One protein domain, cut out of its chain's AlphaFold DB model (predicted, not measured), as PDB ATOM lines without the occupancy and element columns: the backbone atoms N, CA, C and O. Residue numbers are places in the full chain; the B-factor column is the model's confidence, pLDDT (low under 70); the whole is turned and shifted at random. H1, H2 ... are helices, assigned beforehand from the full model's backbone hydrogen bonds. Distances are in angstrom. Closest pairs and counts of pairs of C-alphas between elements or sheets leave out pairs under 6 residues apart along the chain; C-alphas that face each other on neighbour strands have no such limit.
ATOM      1  N   ASP A 215     -24.253  14.973 -37.771       68.12
ATOM      2  CA  ASP A 215     -23.303  13.852 -37.814       68.12
ATOM      3  C   ASP A 215     -23.740  12.680 -36.921       68.12
ATOM      4  O   ASP A 215     -23.235  11.562 -37.019       68.12
ATOM      5  N   ARG A 216     -24.717  12.913 -36.039       74.00
ATOM      6  CA  ARG A 216     -25.302  11.916 -35.138       74.00
ATOM      7  C   ARG A 216     -26.664  11.412 -35.620       74.00
ATOM      8  O   ARG A 216     -27.388  10.808 -34.832       74.00
ATOM      9  N   MET A 217     -27.012  11.612 -36.888       84.06
ATOM     10  CA  MET A 217     -28.322  11.244 -37.445       84.06
ATOM     11  C   MET A 217     -28.271  10.114 -38.481       84.06
ATOM     12  O   MET A 217     -29.323   9.609 -38.873       84.06
ATOM     13  N   ALA A 218     -27.075   9.698 -38.907       88.56
ATOM     14  CA  ALA A 218     -26.880   8.764 -40.018       88.56
ATOM     15  C   ALA A 218     -27.673   7.453 -39.872       88.56
ATOM     16  O   ALA A 218     -28.267   6.975 -40.833       88.56
ATOM     17  N   GLY A 219     -27.756   6.899 -38.662       91.44
ATOM     18  CA  GLY A 219     -28.501   5.676 -38.381       91.44
ATOM     19  C   GLY A 219     -30.019   5.842 -38.465       91.44
ATOM     20  O   GLY A 219     -30.717   4.896 -38.812       91.44
ATOM     21  N   VAL A 220     -30.550   7.036 -38.189       92.62
ATOM     22  CA  VAL A 220     -31.986   7.320 -38.365       92.62
ATOM     23  C   VAL A 220     -32.321   7.385 -39.849       92.62
ATOM     24  O   VAL A 220     -33.316   6.796 -40.267       92.62
ATOM     25  N   THR A 221     -31.474   8.044 -40.643       91.44
ATOM     26  CA  THR A 221     -31.606   8.083 -42.106       91.44
ATOM     27  C   THR A 221     -31.508   6.677 -42.695       91.44
ATOM     28  O   THR A 221     -32.450   6.243 -43.345       91.44
ATOM     29  N   ALA A 222     -30.477   5.906 -42.335       91.94
ATOM     30  CA  ALA A 222     -30.311   4.522 -42.786       91.94
ATOM     31  C   ALA A 222     -31.495   3.615 -42.403       91.94
ATOM     32  O   ALA A 222     -31.894   2.754 -43.182       91.94
ATOM     33  N   THR A 223     -32.110   3.821 -41.228       93.69
ATOM     34  CA  THR A 223     -33.346   3.120 -40.852       93.69
ATOM     35  C   THR A 223     -34.501   3.431 -41.797       93.69
ATOM     36  O   THR A 223     -35.257   2.524 -42.135       93.69
ATOM     37  N   LEU A 224     -34.671   4.689 -42.200       92.25
ATOM     38  CA  LEU A 224     -35.748   5.077 -43.109       92.25
ATOM     39  C   LEU A 224     -35.472   4.633 -44.545       92.25
ATOM     40  O   LEU A 224     -36.400   4.147 -45.184       92.25
ATOM     41  N   ASP A 225     -34.224   4.725 -45.001       91.44
ATOM     42  CA  ASP A 225     -33.793   4.252 -46.317       91.44
ATOM     43  C   ASP A 225     -34.023   2.744 -46.448       91.44
ATOM     44  O   ASP A 225     -34.702   2.299 -47.371       91.44
ATOM     45  N   ALA A 226     -33.591   1.964 -45.450       90.88
ATOM     46  CA  ALA A 226     -33.808   0.521 -45.427       90.88
ATOM     47  C   ALA A 226     -35.295   0.144 -45.457       90.88
ATOM     48  O   ALA A 226     -35.657  -0.859 -46.059       90.88
ATOM     49  N   LEU A 227     -36.162   0.932 -44.812       90.25
ATOM     50  CA  LEU A 227     -37.617   0.731 -44.838       90.25
ATOM     51  C   LEU A 227     -38.293   1.305 -46.091       90.25
ATOM     52  O   LEU A 227     -39.506   1.168 -46.244       90.25
ATOM     53  N   ALA A 228     -37.539   1.983 -46.949       87.81
ATOM     54  CA  ALA A 228     -37.965   2.483 -48.247       87.81
ATOM     55  C   ALA A 228     -37.386   1.654 -49.404       87.81
ATOM     56  O   ALA A 228     -37.463   2.098 -50.547       87.81
ATOM     57  N   ASP A 229     -36.798   0.485 -49.111       81.00
ATOM     58  CA  ASP A 229     -36.037  -0.339 -50.059       81.00
ATOM     59  C   ASP A 229     -34.894   0.425 -50.762       81.00
ATOM     60  O   ASP A 229     -34.413   0.032 -51.825       81.00
ATOM     61  N   ILE A 230     -34.421   1.514 -50.149       79.50
ATOM     62  CA  ILE A 230     -33.231   2.244 -50.575       79.50
ATOM     63  C   ILE A 230     -32.044   1.585 -49.864       79.50
ATOM     64  O   ILE A 230     -32.048   1.514 -48.631       79.50
ATOM     65  N   PRO A 231     -31.028   1.084 -50.592       66.56
ATOM     66  CA  PRO A 231     -29.869   0.456 -49.971       66.56
ATOM     67  C   PRO A 231     -29.226   1.403 -48.941       66.56
ATOM     68  O   PRO A 231     -28.759   2.478 -49.327       66.56
ATOM     69  N   PRO A 232     -29.206   1.048 -47.641       65.94
ATOM     70  CA  PRO A 232     -28.559   1.874 -46.630       65.94
ATOM     71  C   PRO A 232     -27.043   1.920 -46.889       65.94
ATOM     72  O   PRO A 232     -26.490   1.045 -47.555       65.94
ATOM     73  N   LEU A 233     -26.359   2.945 -46.371       58.19
ATOM     74  CA  LEU A 233     -24.907   3.123 -46.521       58.19
ATOM     75  C   LEU A 233     -24.137   1.848 -46.106       58.19
ATOM     76  O   LEU A 233     -24.090   1.504 -44.925       58.19
ATOM     77  N   GLY A 234     -23.510   1.180 -47.082       63.47
ATOM     78  CA  GLY A 234     -22.738  -0.055 -46.896       63.47
ATOM     79  C   GLY A 234     -23.575  -1.337 -47.010       63.47
ATOM     80  O   GLY A 234     -24.718  -1.410 -46.566       63.47
ATOM     81  N   ALA A 235     -22.998  -2.384 -47.607       66.62
ATOM     82  CA  ALA A 235     -23.672  -3.676 -47.718       66.62
ATOM     83  C   ALA A 235     -23.817  -4.324 -46.329       66.62
ATOM     84  O   ALA A 235     -22.819  -4.652 -45.683       66.62
ATOM     85  N   GLY A 236     -25.065  -4.496 -45.881       84.75
ATOM     86  CA  GLY A 236     -25.413  -5.265 -44.687       84.75
ATOM     87  C   GLY A 236     -25.316  -6.782 -44.903       84.75
ATOM     88  O   GLY A 236     -24.928  -7.237 -45.982       84.75
ATOM     89  N   PRO A 237     -25.693  -7.595 -43.896       89.25
ATOM     90  CA  PRO A 237     -25.780  -9.040 -44.062       89.25
ATOM     91  C   PRO A 237     -26.679  -9.415 -45.255       89.25
ATOM     92  O   PRO A 237     -27.799  -8.904 -45.353       89.25
ATOM     93  N   PRO A 238     -26.225 -10.305 -46.157       84.94
ATOM     94  CA  PRO A 238     -26.968 -10.636 -47.368       84.94
ATOM     95  C   PRO A 238     -28.274 -11.379 -47.054       84.94
ATOM     96  O   PRO A 238     -28.357 -12.141 -46.092       84.94
ATOM     97  N   GLY A 239     -29.285 -11.186 -47.906       87.12
ATOM     98  CA  GLY A 239     -30.547 -11.934 -47.854       87.12
ATOM     99  C   GLY A 239     -31.540 -11.490 -46.775       87.12
ATOM    100  O   GLY A 239     -32.556 -12.158 -46.596       87.12
ATOM    101  N   LEU A 240     -31.274 -10.387 -46.070       90.62
ATOM    102  CA  LEU A 240     -32.188  -9.816 -45.078       90.62
ATOM    103  C   LEU A 240     -33.012  -8.665 -45.663       90.62
ATOM    104  O   LEU A 240     -32.501  -7.833 -46.410       90.62
ATOM    105  N   SER A 241     -34.282  -8.589 -45.272       90.56
ATOM    106  CA  SER A 241     -35.159  -7.461 -45.598       90.56
ATOM    107  C   SER A 241     -34.800  -6.205 -44.796       90.56
ATOM    108  O   SER A 241     -34.245  -6.287 -43.697       90.56
ATOM    109  N   GLY A 242     -35.204  -5.027 -45.284       90.19
ATOM    110  CA  GLY A 242     -35.014  -3.755 -44.574       90.19
ATOM    111  C   GLY A 242     -35.517  -3.768 -43.125       90.19
ATOM    112  O   GLY A 242     -34.832  -3.307 -42.212       90.19
ATOM    113  N   GLY A 243     -36.673  -4.392 -42.874       91.25
ATOM    114  CA  GLY A 243     -37.211  -4.548 -41.519       91.25
ATOM    115  C   GLY A 243     -36.347  -5.417 -40.593       91.25
ATOM    116  O   GLY A 243     -36.208  -5.118 -39.404       91.25
ATOM    117  N   GLU A 244     -35.726  -6.471 -41.126       92.81
ATOM    118  CA  GLU A 244     -34.798  -7.324 -40.376       92.81
ATOM    119  C   GLU A 244     -33.482  -6.597 -40.092       92.81
ATOM    120  O   GLU A 244     -32.991  -6.658 -38.963       92.81
ATOM    121  N   LEU A 245     -32.968  -5.829 -41.058       93.56
ATOM    122  CA  LEU A 245     -31.794  -4.973 -40.868       93.56
ATOM    123  C   LEU A 245     -32.028  -3.924 -39.776       93.56
ATOM    124  O   LEU A 245     -31.208  -3.796 -38.870       93.56
ATOM    125  N   VAL A 246     -33.179  -3.241 -39.774       93.94
ATOM    126  CA  VAL A 246     -33.543  -2.282 -38.713       93.94
ATOM    127  C   VAL A 246     -33.606  -2.960 -37.344       93.94
ATOM    128  O   VAL A 246     -33.135  -2.406 -36.345       93.94
ATOM    129  N   ARG A 247     -34.159  -4.177 -37.279       92.94
ATOM    130  CA  ARG A 247     -34.201  -4.961 -36.039       92.94
ATOM    131  C   ARG A 247     -32.798  -5.300 -35.537       92.94
ATOM    132  O   ARG A 247     -32.552  -5.164 -34.338       92.94
ATOM    133  N   LEU A 248     -31.898  -5.722 -36.423       93.88
ATOM    134  CA  LEU A 248     -30.504  -5.998 -36.076       93.88
ATOM    135  C   LEU A 248     -29.768  -4.733 -35.636       93.88
ATOM    136  O   LEU A 248     -29.132  -4.755 -34.584       93.88
ATOM    137  N   ALA A 249     -29.902  -3.630 -36.379       94.38
ATOM    138  CA  ALA A 249     -29.261  -2.359 -36.066       94.38
ATOM    139  C   ALA A 249     -29.634  -1.900 -34.650       94.38
ATOM    140  O   ALA A 249     -28.758  -1.644 -33.827       94.38
ATOM    141  N   PHE A 250     -30.926  -1.897 -34.312       94.31
ATOM    142  CA  PHE A 250     -31.373  -1.537 -32.968       94.31
ATOM    143  C   PHE A 250     -30.744  -2.422 -31.875       94.31
ATOM    144  O   PHE A 250     -30.225  -1.906 -30.885       94.31
ATOM    145  N   GLN A 251     -30.752  -3.748 -32.054       92.94
ATOM    146  CA  GLN A 251     -30.225  -4.687 -31.055       92.94
ATOM    147  C   GLN A 251     -28.703  -4.553 -30.887       92.94
ATOM    148  O   GLN A 251     -28.212  -4.406 -29.766       92.94
ATOM    149  N   LEU A 252     -27.951  -4.548 -31.992       94.50
ATOM    150  CA  LEU A 252     -26.491  -4.426 -31.985       94.50
ATOM    151  C   LEU A 252     -26.035  -3.074 -31.434       94.50
ATOM    152  O   LEU A 252     -25.110  -3.022 -30.622       94.50
ATOM    153  N   GLY A 253     -26.720  -1.996 -31.809       94.38
ATOM    154  CA  GLY A 253     -26.471  -0.663 -31.278       94.38
ATOM    155  C   GLY A 253     -26.737  -0.572 -29.778       94.38
ATOM    156  O   GLY A 253     -25.950   0.011 -29.032       94.38
ATOM    157  N   ALA A 254     -27.803  -1.216 -29.297       92.69
ATOM    158  CA  ALA A 254     -28.108  -1.242 -27.873       92.69
ATOM    159  C   ALA A 254     -27.031  -2.006 -27.078       92.69
ATOM    160  O   ALA A 254     -26.593  -1.532 -26.025       92.69
ATOM    161  N   PHE A 255     -26.526  -3.131 -27.602       92.88
ATOM    162  CA  PHE A 255     -25.375  -3.825 -27.008       92.88
ATOM    163  C   PHE A 255     -24.103  -2.981 -27.054       92.88
ATOM    164  O   PHE A 255     -23.368  -2.925 -26.065       92.88
ATOM    165  N   SER A 256     -23.860  -2.285 -28.167       92.62
ATOM    166  CA  SER A 256     -22.732  -1.368 -28.312       92.62
ATOM    167  C   SER A 256     -22.751  -0.284 -27.231       92.62
ATOM    168  O   SER A 256     -21.715  -0.023 -26.624       92.62
ATOM    169  N   ARG A 257     -23.927   0.218 -26.845       90.06
ATOM    170  CA  ARG A 257     -24.086   1.189 -25.746       90.06
ATOM    171  C   ARG A 257     -24.170   0.587 -24.340       90.06
ATOM    172  O   ARG A 257     -24.287   1.326 -23.370       90.06
ATOM    173  N   GLY A 258     -24.042  -0.735 -24.206       87.38
ATOM    174  CA  GLY A 258     -23.975  -1.422 -22.912       87.38
ATOM    175  C   GLY A 258     -25.330  -1.762 -22.289       87.38
ATOM    176  O   GLY A 258     -25.379  -2.139 -21.120       87.38
ATOM    177  N   PHE A 259     -26.432  -1.678 -23.039       86.56
ATOM    178  CA  PHE A 259     -27.738  -2.090 -22.531       86.56
ATOM    179  C   PHE A 259     -27.810  -3.624 -22.426       86.56
ATOM    180  O   PHE A 259     -27.918  -4.330 -23.426       86.56
ATOM    181  N   GLU A 260     -27.752  -4.154 -21.198       71.69
ATOM    182  CA  GLU A 260     -27.762  -5.606 -20.946       71.69
ATOM    183  C   GLU A 260     -29.114  -6.263 -21.234       71.69
ATOM    184  O   GLU A 260     -29.179  -7.433 -21.580       71.69
ATOM    185  N   ARG A 261     -30.217  -5.531 -21.097       68.94
ATOM    186  CA  ARG A 261     -31.548  -5.989 -21.501       68.94
ATOM    187  C   ARG A 261     -32.118  -4.956 -22.447       68.94
ATOM    188  O   ARG A 261     -32.615  -3.918 -22.010       68.94
ATOM    189  N   VAL A 262     -32.050  -5.259 -23.737       65.62
ATOM    190  CA  VAL A 262     -32.792  -4.518 -24.754       65.62
ATOM    191  C   VAL A 262     -34.264  -4.880 -24.556       65.62
ATOM    192  O   VAL A 262     -34.743  -5.905 -25.034       65.62
ATOM    193  N   GLY A 263     -34.939  -4.110 -23.700       69.44
ATOM    194  CA  GLY A 263     -36.386  -4.188 -23.521       69.44
ATOM    195  C   GLY A 263     -37.110  -3.685 -24.768       69.44
ATOM    196  O   GLY A 263     -36.521  -3.557 -25.842       69.44
ATOM    197  N   ARG A 264     -38.389  -3.334 -24.630       81.06
ATOM    198  CA  ARG A 264     -39.106  -2.710 -25.748       81.06
ATOM    199  C   ARG A 264     -38.452  -1.352 -26.029       81.06
ATOM    200  O   ARG A 264     -38.144  -0.645 -25.066       81.06
ATOM    201  N   PRO A 265     -38.279  -0.921 -27.291       86.12
ATOM    202  CA  PRO A 265     -37.652   0.368 -27.575       86.12
ATOM    203  C   PRO A 265     -38.356   1.551 -26.912       86.12
ATOM    204  O   PRO A 265     -37.702   2.531 -26.584       86.12
ATOM    205  N   ILE A 266     -39.663   1.450 -26.648       84.88
ATOM    206  CA  ILE A 266     -40.395   2.468 -25.884       84.88
ATOM    207  C   ILE A 266     -39.867   2.626 -24.449       84.88
ATOM    208  O   ILE A 266     -39.770   3.741 -23.956       84.88
ATOM    209  N   ASP A 267     -39.444   1.534 -23.804       86.56
ATOM    210  CA  ASP A 267     -38.883   1.572 -22.451       86.56
ATOM    211  C   ASP A 267     -37.471   2.198 -22.456       86.56
ATOM    212  O   ASP A 267     -37.003   2.697 -21.430       86.56
ATOM    213  N   LEU A 268     -36.760   2.136 -23.592       86.44
ATOM    214  CA  LEU A 268     -35.495   2.845 -23.801       86.44
ATOM    215  C   LEU A 268     -35.750   4.329 -24.079       86.44
ATOM    216  O   LEU A 268     -35.115   5.170 -23.455       86.44
ATOM    217  N   LEU A 269     -36.702   4.635 -24.962       85.69
ATOM    218  CA  LEU A 269     -37.130   5.993 -25.287       85.69
ATOM    219  C   LEU A 269     -37.567   6.768 -24.037       85.69
ATOM    220  O   LEU A 269     -37.157   7.907 -23.859       85.69
ATOM    221  N   ASP A 270     -38.350   6.140 -23.160       86.06
ATOM    222  CA  ASP A 270     -38.870   6.782 -21.950       86.06
ATOM    223  C   ASP A 270     -37.781   7.089 -20.914       86.06
ATOM    224  O   ASP A 270     -37.904   8.052 -20.163       86.06
ATOM    225  N   ARG A 271     -36.717   6.279 -20.857       86.31
ATOM    226  CA  ARG A 271     -35.621   6.451 -19.888       86.31
ATOM    227  C   ARG A 271     -34.464   7.287 -20.426       86.31
ATOM    228  O   ARG A 271     -33.808   7.967 -19.647       86.31
ATOM    229  N   HIS A 272     -34.204   7.192 -21.728       85.50
ATOM    230  CA  HIS A 272     -33.039   7.763 -22.407       85.50
ATOM    231  C   HIS A 272     -33.426   8.271 -23.810       85.50
ATOM    232  O   HIS A 272     -32.979   7.710 -24.821       85.50
ATOM    233  N   PRO A 273     -34.281   9.304 -23.919       81.00
ATOM    234  CA  PRO A 273     -34.762   9.800 -25.210       81.00
ATOM    235  C   PRO A 273     -33.629  10.288 -26.130       81.00
ATOM    236  O   PRO A 273     -33.717  10.172 -27.351       81.00
ATOM    237  N   GLU A 274     -32.529  10.775 -25.558       84.44
ATOM    238  CA  GLU A 274     -31.299  11.162 -26.253       84.44
ATOM    239  C   GLU A 274     -30.463   9.988 -26.773       84.44
ATOM    240  O   GLU A 274     -29.603  10.190 -27.623       84.44
ATOM    241  N   ALA A 275     -30.681   8.763 -26.296       87.81
ATOM    242  CA  ALA A 275     -29.827   7.634 -26.660       87.81
ATOM    243  C   ALA A 275     -30.273   6.922 -27.944       87.81
ATOM    244  O   ALA A 275     -29.455   6.254 -28.573       87.81
ATOM    245  N   MET A 276     -31.545   7.031 -28.345       90.56
ATOM    246  CA  MET A 276     -32.104   6.185 -29.409       90.56
ATOM    247  C   MET A 276     -31.428   6.397 -30.771       90.56
ATOM    248  O   MET A 276     -31.049   5.428 -31.425       90.56
ATOM    249  N   HIS A 277     -31.224   7.645 -31.196       91.12
ATOM    250  CA  HIS A 277     -30.546   7.928 -32.466       91.12
ATOM    251  C   HIS A 277     -29.072   7.482 -32.442       91.12
ATOM    252  O   HIS A 277     -28.566   6.980 -33.441       91.12
ATOM    253  N   LEU A 278     -28.406   7.554 -31.282       91.69
ATOM    254  CA  LEU A 278     -27.044   7.036 -31.097       91.69
ATOM    255  C   LEU A 278     -26.995   5.505 -31.157       91.69
ATOM    256  O   LEU A 278     -26.081   4.950 -31.762       91.69
ATOM    257  N   VAL A 279     -27.987   4.825 -30.569       93.25
ATOM    258  CA  VAL A 279     -28.159   3.371 -30.704       93.25
ATOM    259  C   VAL A 279     -28.265   2.997 -32.177       93.25
ATOM    260  O   VAL A 279     -27.551   2.106 -32.621       93.25
ATOM    261  N   LEU A 280     -29.094   3.695 -32.956       93.25
ATOM    262  CA  LEU A 280     -29.211   3.417 -34.386       93.25
ATOM    263  C   LEU A 280     -27.897   3.664 -35.133       93.25
ATOM    264  O   LEU A 280     -27.524   2.827 -35.947       93.25
ATOM    265  N   ASN A 281     -27.163   4.744 -34.840       92.94
ATOM    266  CA  ASN A 281     -25.862   4.998 -35.475       92.94
ATOM    267  C   ASN A 281     -24.871   3.859 -35.221       92.94
ATOM    268  O   ASN A 281     -24.268   3.343 -36.157       92.94
ATOM    269  N   GLU A 282     -24.711   3.449 -33.961       93.88
ATOM    270  CA  GLU A 282     -23.791   2.366 -33.600       93.88
ATOM    271  C   GLU A 282     -24.241   1.018 -34.172       93.88
ATOM    272  O   GLU A 282     -23.411   0.191 -34.549       93.88
ATOM    273  N   GLY A 283     -25.555   0.813 -34.257       94.56
ATOM    274  CA  GLY A 283     -26.177  -0.348 -34.870       94.56
ATOM    275  C   GLY A 283     -25.887  -0.466 -36.356       94.56
ATOM    276  O   GLY A 283     -25.399  -1.497 -36.808       94.56
ATOM    277  N   TRP A 284     -26.147   0.599 -37.109       94.31
ATOM    278  CA  TRP A 284     -25.877   0.648 -38.544       94.31
ATOM    279  C   TRP A 284     -24.382   0.601 -38.850       94.31
ATOM    280  O   TRP A 284     -23.984  -0.117 -39.760       94.31
ATOM    281  N   ALA A 285     -23.536   1.231 -38.032       93.69
ATOM    282  CA  ALA A 285     -22.084   1.078 -38.138       93.69
ATOM    283  C   ALA A 285     -21.620  -0.375 -37.909       93.69
ATOM    284  O   ALA A 285     -20.619  -0.799 -38.477       93.69
ATOM    285  N   ALA A 286     -22.337  -1.154 -37.091       95.19
ATOM    286  CA  ALA A 286     -22.058  -2.578 -36.913       95.19
ATOM    287  C   ALA A 286     -22.552  -3.448 -38.083       95.19
ATOM    288  O   ALA A 286     -22.088  -4.576 -38.229       95.19
ATOM    289  N   LEU A 287     -23.487  -2.957 -38.900       94.31
ATOM    290  CA  LEU A 287     -23.968  -3.656 -40.094       94.31
ATOM    291  C   LEU A 287     -23.215  -3.258 -41.366       94.31
ATOM    292  O   LEU A 287     -23.182  -4.053 -42.299       94.31
ATOM    293  N   ALA A 288     -22.605  -2.073 -41.396       91.38
ATOM    294  CA  ALA A 288     -21.820  -1.587 -42.523       91.38
ATOM    295  C   ALA A 288     -20.588  -2.468 -42.803       91.38
ATOM    296  O   ALA A 288     -20.020  -3.090 -41.896       91.38
ATOM    297  N   ASP A 289     -20.172  -2.503 -44.072       91.69
ATOM    298  CA  ASP A 289     -19.026  -3.277 -44.567       91.69
ATOM    299  C   ASP A 289     -19.024  -4.727 -44.067       91.69
ATOM    300  O   ASP A 289     -18.021  -5.240 -43.552       91.69
ATOM    301  N   TRP A 290     -20.183  -5.383 -44.156       92.00
ATOM    302  CA  TRP A 290     -20.404  -6.693 -43.558       92.00
ATOM    303  C   TRP A 290     -19.369  -7.740 -44.026       92.00
ATOM    304  O   TRP A 290     -19.106  -7.840 -45.226       92.00
ATOM    305  N   PRO A 291     -18.785  -8.565 -43.122       93.81
ATOM    306  CA  PRO A 291     -19.006  -8.643 -41.670       93.81
ATOM    307  C   PRO A 291     -18.047  -7.783 -40.819       93.81
ATOM    308  O   PRO A 291     -18.031  -7.917 -39.592       93.81
ATOM    309  N   ARG A 292     -17.226  -6.913 -41.423       93.50
ATOM    310  CA  ARG A 292     -16.154  -6.189 -40.713       93.50
ATOM    311  C   ARG A 292     -16.691  -5.215 -39.669       93.50
ATOM    312  O   ARG A 292     -16.146  -5.168 -38.567       93.50
ATOM    313  N   GLY A 293     -17.770  -4.484 -39.967       94.81
ATOM    314  CA  GLY A 293     -18.411  -3.589 -38.994       94.81
ATOM    315  C   GLY A 293     -18.858  -4.326 -37.727       94.81
ATOM    316  O   GLY A 293     -18.655  -3.850 -36.604       94.81
ATOM    317  N   PHE A 294     -19.374  -5.547 -37.886       96.12
ATOM    318  CA  PHE A 294     -19.782  -6.390 -36.768       96.12
ATOM    319  C   PHE A 294     -18.579  -6.901 -35.976       96.12
ATOM    320  O   PHE A 294     -18.592  -6.855 -34.746       96.12
ATOM    321  N   HIS A 295     -17.504  -7.316 -36.647       95.19
ATOM    322  CA  HIS A 295     -16.256  -7.689 -35.972       95.19
ATOM    323  C   HIS A 295     -15.671  -6.514 -35.177       95.19
ATOM    324  O   HIS A 295     -15.280  -6.694 -34.026       95.19
ATOM    325  N   ALA A 296     -15.720  -5.291 -35.712       95.81
ATOM    326  CA  ALA A 296     -15.309  -4.092 -34.982       95.81
ATOM    327  C   ALA A 296     -16.180  -3.830 -33.735       95.81
ATOM    328  O   ALA A 296     -15.675  -3.378 -32.704       95.81
ATOM    329  N   LEU A 297     -17.483  -4.135 -33.787       96.00
ATOM    330  CA  LEU A 297     -18.341  -4.121 -32.598       96.00
ATOM    331  C   LEU A 297     -17.903  -5.174 -31.567       96.00
ATOM    332  O   LEU A 297     -17.846  -4.861 -30.375       96.00
ATOM    333  N   LEU A 298     -17.580  -6.396 -31.999       94.88
ATOM    334  CA  LEU A 298     -17.099  -7.457 -31.110       94.88
ATOM    335  C   LEU A 298     -15.817  -7.039 -30.383       94.88
ATOM    336  O   LEU A 298     -15.754  -7.194 -29.164       94.88
ATOM    337  N   GLU A 299     -14.865  -6.409 -31.075       93.69
ATOM    338  CA  GLU A 299     -13.654  -5.856 -30.450       93.69
ATOM    339  C   GLU A 299     -13.976  -4.784 -29.399       93.69
ATOM    340  O   GLU A 299     -13.493  -4.843 -28.266       93.69
ATOM    341  N   ARG A 300     -14.877  -3.837 -29.704       93.56
ATOM    342  CA  ARG A 300     -15.325  -2.831 -28.718       93.56
ATOM    343  C   ARG A 300     -16.025  -3.456 -27.513       93.56
ATOM    344  O   ARG A 300     -15.986  -2.907 -26.407       93.56
ATOM    345  N   LEU A 301     -16.740  -4.563 -27.704       92.75
ATOM    346  CA  LEU A 301     -17.355  -5.295 -26.601       92.75
ATOM    347  C   LEU A 301     -16.289  -5.990 -25.750       92.75
ATOM    348  O   LEU A 301     -16.370  -5.869 -24.525       92.75
ATOM    349  N   ARG A 302     -15.280  -6.618 -26.364       90.06
ATOM    350  CA  ARG A 302     -14.145  -7.242 -25.662       90.06
ATOM    351  C   ARG A 302     -13.307  -6.241 -24.889       90.06
ATOM    352  O   ARG A 302     -13.020  -6.486 -23.725       90.06
ATOM    353  N   GLY A 303     -13.019  -5.069 -25.458       89.62
ATOM    354  CA  GLY A 303     -12.285  -4.001 -24.765       89.62
ATOM    355  C   GLY A 303     -12.955  -3.530 -23.464       89.62
ATOM    356  O   GLY A 303     -12.307  -2.956 -22.596       89.62
ATOM    357  N   ARG A 304     -14.251  -3.822 -23.284       89.00
ATOM    358  CA  ARG A 304     -15.022  -3.524 -22.066       89.00
ATOM    359  C   ARG A 304     -15.220  -4.732 -21.147       89.00
ATOM    360  O   ARG A 304     -15.949  -4.628 -20.160       89.00
ATOM    361  N   SER A 305     -14.602  -5.878 -21.441       88.25
ATOM    362  CA  SER A 305     -14.774  -7.116 -20.670       88.25
ATOM    363  C   SER A 305     -14.339  -6.956 -19.215       88.25
ATOM    364  O   SER A 305     -15.033  -7.445 -18.322       88.25
ATOM    365  N   ALA A 306     -13.275  -6.188 -18.949       84.12
ATOM    366  CA  ALA A 306     -12.772  -5.916 -17.601       84.12
ATOM    367  C   ALA A 306     -13.869  -5.394 -16.653       84.12
ATOM    368  O   ALA A 306     -14.001  -5.912 -15.545       84.12
ATOM    369  N   GLY A 307     -14.728  -4.483 -17.126       84.38
ATOM    370  CA  GLY A 307     -15.810  -3.882 -16.335       84.38
ATOM    371  C   GLY A 307     -17.029  -4.782 -16.083       84.38
ATOM    372  O   GLY A 307     -17.891  -4.427 -15.283       84.38
ATOM    373  N   ARG A 308     -17.139  -5.946 -16.740       86.94
ATOM    374  CA  ARG A 308     -18.298  -6.846 -16.573       86.94
ATOM    375  C   ARG A 308     -18.136  -7.797 -15.389       86.94
ATOM    376  O   ARG A 308     -17.033  -8.234 -15.071       86.94
ATOM    377  N   ARG A 309     -19.246  -8.197 -14.765       81.44
ATOM    378  CA  ARG A 309     -19.241  -9.256 -13.740       81.44
ATOM    379  C   ARG A 309     -18.859 -10.613 -14.349       81.44
ATOM    380  O   ARG A 309     -19.130 -10.878 -15.519       81.44
ATOM    381  N   GLY A 310     -18.275 -11.487 -13.531       75.31
ATOM    382  CA  GLY A 310     -17.779 -12.803 -13.947       75.31
ATOM    383  C   GLY A 310     -16.272 -12.809 -14.210       75.31
ATOM    384  O   GLY A 310     -15.669 -11.769 -14.471       75.31
ATOM    385  N   ARG A 311     -15.655 -13.990 -14.092       67.00
ATOM    386  CA  ARG A 311     -14.197 -14.159 -14.221       67.00
ATOM    387  C   ARG A 311     -13.754 -14.527 -15.640       67.00
ATOM    388  O   ARG A 311     -12.681 -14.112 -16.046       67.00
ATOM    389  N   PHE A 318     -18.285 -10.560 -24.172       89.19
ATOM    390  CA  PHE A 318     -19.228  -9.888 -25.078       89.19
ATOM    391  C   PHE A 318     -20.502  -9.383 -24.391       89.19
ATOM    392  O   PHE A 318     -21.358  -8.766 -25.027       89.19
ATOM    393  N   GLY A 319     -20.656  -9.622 -23.088       89.31
ATOM    394  CA  GLY A 319     -21.845  -9.216 -22.345       89.31
ATOM    395  C   GLY A 319     -23.090 -10.004 -22.753       89.31
ATOM    396  O   GLY A 319     -23.058 -11.222 -22.926       89.31
ATOM    397  N   TYR A 320     -24.222  -9.310 -22.876       88.69
ATOM    398  CA  TYR A 320     -25.505  -9.954 -23.164       88.69
ATOM    399  C   TYR A 320     -25.662 -10.408 -24.621       88.69
ATOM    400  O   TYR A 320     -26.500 -11.272 -24.885       88.69
ATOM    401  N   LEU A 321     -24.828  -9.913 -25.547       91.19
ATOM    402  CA  LEU A 321     -24.847 -10.328 -26.955       91.19
ATOM    403  C   LEU A 321     -24.831 -11.857 -27.086       91.19
ATOM    404  O   LEU A 321     -25.609 -12.418 -27.846       91.19
ATOM    405  N   THR A 322     -24.014 -12.553 -26.293       87.69
ATOM    406  CA  THR A 322     -23.911 -14.019 -26.366       87.69
ATOM    407  C   THR A 322     -25.173 -14.724 -25.888       87.69
ATOM    408  O   THR A 322     -25.546 -15.758 -26.426       87.69
ATOM    409  N   HIS A 323     -25.866 -14.166 -24.894       86.94
ATOM    410  CA  HIS A 323     -27.153 -14.708 -24.455       86.94
ATOM    411  C   HIS A 323     -28.244 -14.464 -25.508       86.94
ATOM    412  O   HIS A 323     -29.089 -15.324 -25.747       86.94
ATOM    413  N   TRP A 324     -28.213 -13.307 -26.169       90.00
ATOM    414  CA  TRP A 324     -29.112 -12.995 -27.275       90.00
ATOM    415  C   TRP A 324     -28.873 -13.903 -28.490       90.00
ATOM    416  O   TRP A 324     -29.830 -14.490 -28.991       90.00
ATOM    417  N   LEU A 325     -27.615 -14.115 -28.891       89.88
ATOM    418  CA  LEU A 325     -27.240 -15.059 -29.950       89.88
ATOM    419  C   LEU A 325     -27.625 -16.498 -29.603       89.88
ATOM    420  O   LEU A 325     -28.076 -17.230 -30.471       89.88
ATOM    421  N   PHE A 326     -27.514 -16.901 -28.336       85.44
ATOM    422  CA  PHE A 326     -28.005 -18.207 -27.901       85.44
ATOM    423  C   PHE A 326     -29.519 -18.360 -28.112       85.44
ATOM    424  O   PHE A 326     -29.980 -19.419 -28.523       85.44
ATOM    425  N   ARG A 327     -30.298 -17.307 -27.838       87.31
ATOM    426  CA  ARG A 327     -31.762 -17.346 -27.942       87.31
ATOM    427  C   ARG A 327     -32.273 -17.221 -29.377       87.31
ATOM    428  O   ARG A 327     -33.299 -17.812 -29.690       87.31
ATOM    429  N   PHE A 328     -31.618 -16.410 -30.204       89.25
ATOM    430  CA  PHE A 328     -32.136 -16.023 -31.519       89.25
ATOM    431  C   PHE A 328     -31.225 -16.400 -32.683       89.25
ATOM    432  O   PHE A 328     -31.657 -16.294 -33.819       89.25
ATOM    433  N   GLY A 329     -29.993 -16.851 -32.449       88.00
ATOM    434  CA  GLY A 329     -29.003 -17.069 -33.506       88.00
ATOM    435  C   GLY A 329     -29.386 -18.114 -34.555       88.00
ATOM    436  O   GLY A 329     -28.818 -18.104 -35.639       88.00
ATOM    437  N   SER A 330     -30.352 -18.991 -34.270       87.25
ATOM    438  CA  SER A 330     -30.908 -19.943 -35.242       87.25
ATOM    439  C   SER A 330     -32.039 -19.365 -36.099       87.25
ATOM    440  O   SER A 330     -32.427 -19.976 -37.090       87.25
ATOM    441  N   GLU A 331     -32.599 -18.219 -35.717       90.31
ATOM    442  CA  GLU A 331     -33.669 -17.562 -36.462       90.31
ATOM    443  C   GLU A 331     -33.135 -16.997 -37.788       90.31
ATOM    444  O   GLU A 331     -32.058 -16.395 -37.781       90.31
ATOM    445  N   PRO A 332     -33.881 -17.082 -38.909       91.06
ATOM    446  CA  PRO A 332     -33.401 -16.630 -40.222       91.06
ATOM    447  C   PRO A 332     -32.840 -15.201 -40.228       91.06
ATOM    448  O   PRO A 332     -31.758 -14.957 -40.754       91.06
ATOM    449  N   TRP A 333     -33.523 -14.281 -39.547       89.88
ATOM    450  CA  TRP A 333     -33.156 -12.864 -39.463       89.88
ATOM    451  C   TRP A 333     -31.918 -12.578 -38.592       89.88
ATOM    452  O   TRP A 333     -31.375 -11.480 -38.644       89.88
ATOM    453  N   CYS A 334     -31.481 -13.529 -37.758       92.00
ATOM    454  CA  CYS A 334     -30.333 -13.388 -36.853       92.00
ATOM    455  C   CYS A 334     -29.174 -14.335 -37.216       92.00
ATOM    456  O   CYS A 334     -28.044 -14.137 -36.759       92.00
ATOM    457  N   LYS A 335     -29.435 -15.349 -38.048       89.94
ATOM    458  CA  LYS A 335     -28.473 -16.368 -38.467       89.94
ATOM    459  C   LYS A 335     -27.180 -15.793 -39.062       89.94
ATOM    460  O   LYS A 335     -26.124 -16.204 -38.583       89.94
ATOM    461  N   PRO A 336     -27.203 -14.789 -39.967       91.62
ATOM    462  CA  PRO A 336     -25.965 -14.190 -40.472       91.62
ATOM    463  C   PRO A 336     -25.068 -13.631 -39.357       91.62
ATOM    464  O   PRO A 336     -23.849 -13.765 -39.407       91.62
ATOM    465  N   VAL A 337     -25.661 -13.055 -38.303       92.19
ATOM    466  CA  VAL A 337     -24.918 -12.523 -37.148       92.19
ATOM    467  C   VAL A 337     -24.302 -13.646 -36.317       92.19
ATOM    468  O   VAL A 337     -23.158 -13.526 -35.878       92.19
ATOM    469  N   ALA A 338     -25.027 -14.746 -36.114       88.62
ATOM    470  CA  ALA A 338     -24.505 -15.914 -35.408       88.62
ATOM    471  C   ALA A 338     -23.344 -16.573 -36.170       88.62
ATOM    472  O   ALA A 338     -22.339 -16.929 -35.557       88.62
ATOM    473  N   GLU A 339     -23.444 -16.671 -37.496       86.38
ATOM    474  CA  GLU A 339     -22.381 -17.187 -38.366       86.38
ATOM    475  C   GLU A 339     -21.154 -16.271 -38.358       86.38
ATOM    476  O   GLU A 339     -20.039 -16.735 -38.125       86.38
ATOM    477  N   ALA A 340     -21.344 -14.959 -38.513       89.94
ATOM    478  CA  ALA A 340     -20.245 -13.999 -38.438       89.94
ATOM    479  C   ALA A 340     -19.574 -13.990 -37.054       89.94
ATOM    480  O   ALA A 340     -18.354 -13.824 -36.970       89.94
TER     481      ALA A 340
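Overview. This is residues 215 to 311 and 318 to 340 of the 798 residues of the protein "TniQ protein" of Belnapia rosea (UniProt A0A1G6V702). Two helices, H2 and H4, cross nearly at right angles to make the core, with H1 packed on one side of the cross and H5 on the other side, at the end of H4. The short helices lie round this core: H3 near the beginning of H4, and H6 and H7 beside each other, H6 close to the end of H2 and H7 close to H5. The printed part has 120 residues with seven named helices, H1 to H7 in order along the chain, and no named strand; the class is all helix. The whole is compact, with a radius of gyration of the C-alphas of 13.7 A and spans of 44 by 33 by 24 A.

Along the chain. H1 is residues 218 to 226, 12.0 A long, and begins at C-alpha 218 at (-26.880, 8.764, -40.018). H2, residues 242 to 256, is the longest helix at 20.5 A. H3 is residues 265 to 271. H4, residues 276 to 287, measures 16.6 A, and H5, residues 292 to 302, measures 15.2 A. Beyond the cut come H6, residues 321 to 328, and H7, residues 335 to 340, which ends at C-alpha 340 at (-20.245, -13.999, -38.438).

Arrangement. H2 and H4 are the hubs, each touching three helices. They touch each other about perpendicular, at 75 degrees, with their closest C-alphas, those of Gly 253 and Gly 283, 3.6 A apart. H1 touches H4 at a steep tilt of 68 degrees, only just short of perpendicular; the closest C-alphas, of Gly 219 and Asn 281, are 4.0 A apart. H1 and H2 form a helical hairpin at a shallow tilt of 24 degrees, opposite ways; H2 touches H1 with residues 242 to 246 alone, and the C-alphas of Ala 226 and Gly 242 come closest, at 4.5 A. H4 touches H5 with residues 285 to 287 alone, closest at the C-alphas of Ala 286 and Gly 293, 4.3 A. H3 and H4 are close but not clearly touching, with the C-alphas of Leu 269 and Met 276 closest at 6.5 A. H6 and H7 form a helical hairpin and only just touch, with 3 pairs of C-alphas within 8 A, closest at Leu 325 and Ala 338, 6.2 A. Every O i to N i+4 pair is within hydrogen-bond range in H1, H2, H4, H5, H6 and H7; in H3 it is 2 of 3.

Size, cuts and confidence. The two C-alphas farthest apart, those of Ala 228 and Arg 311, are 44.7 A apart. Residues 312 to 317 are not printed, and C-alphas 311 and 318 are 12.7 A apart across the cut. The link from H1 to H2, 15 residues, is long. The mean pLDDT of the printed part is 87.6; residues 215, 231 to 235, 261 to 263 and 311 are under 70.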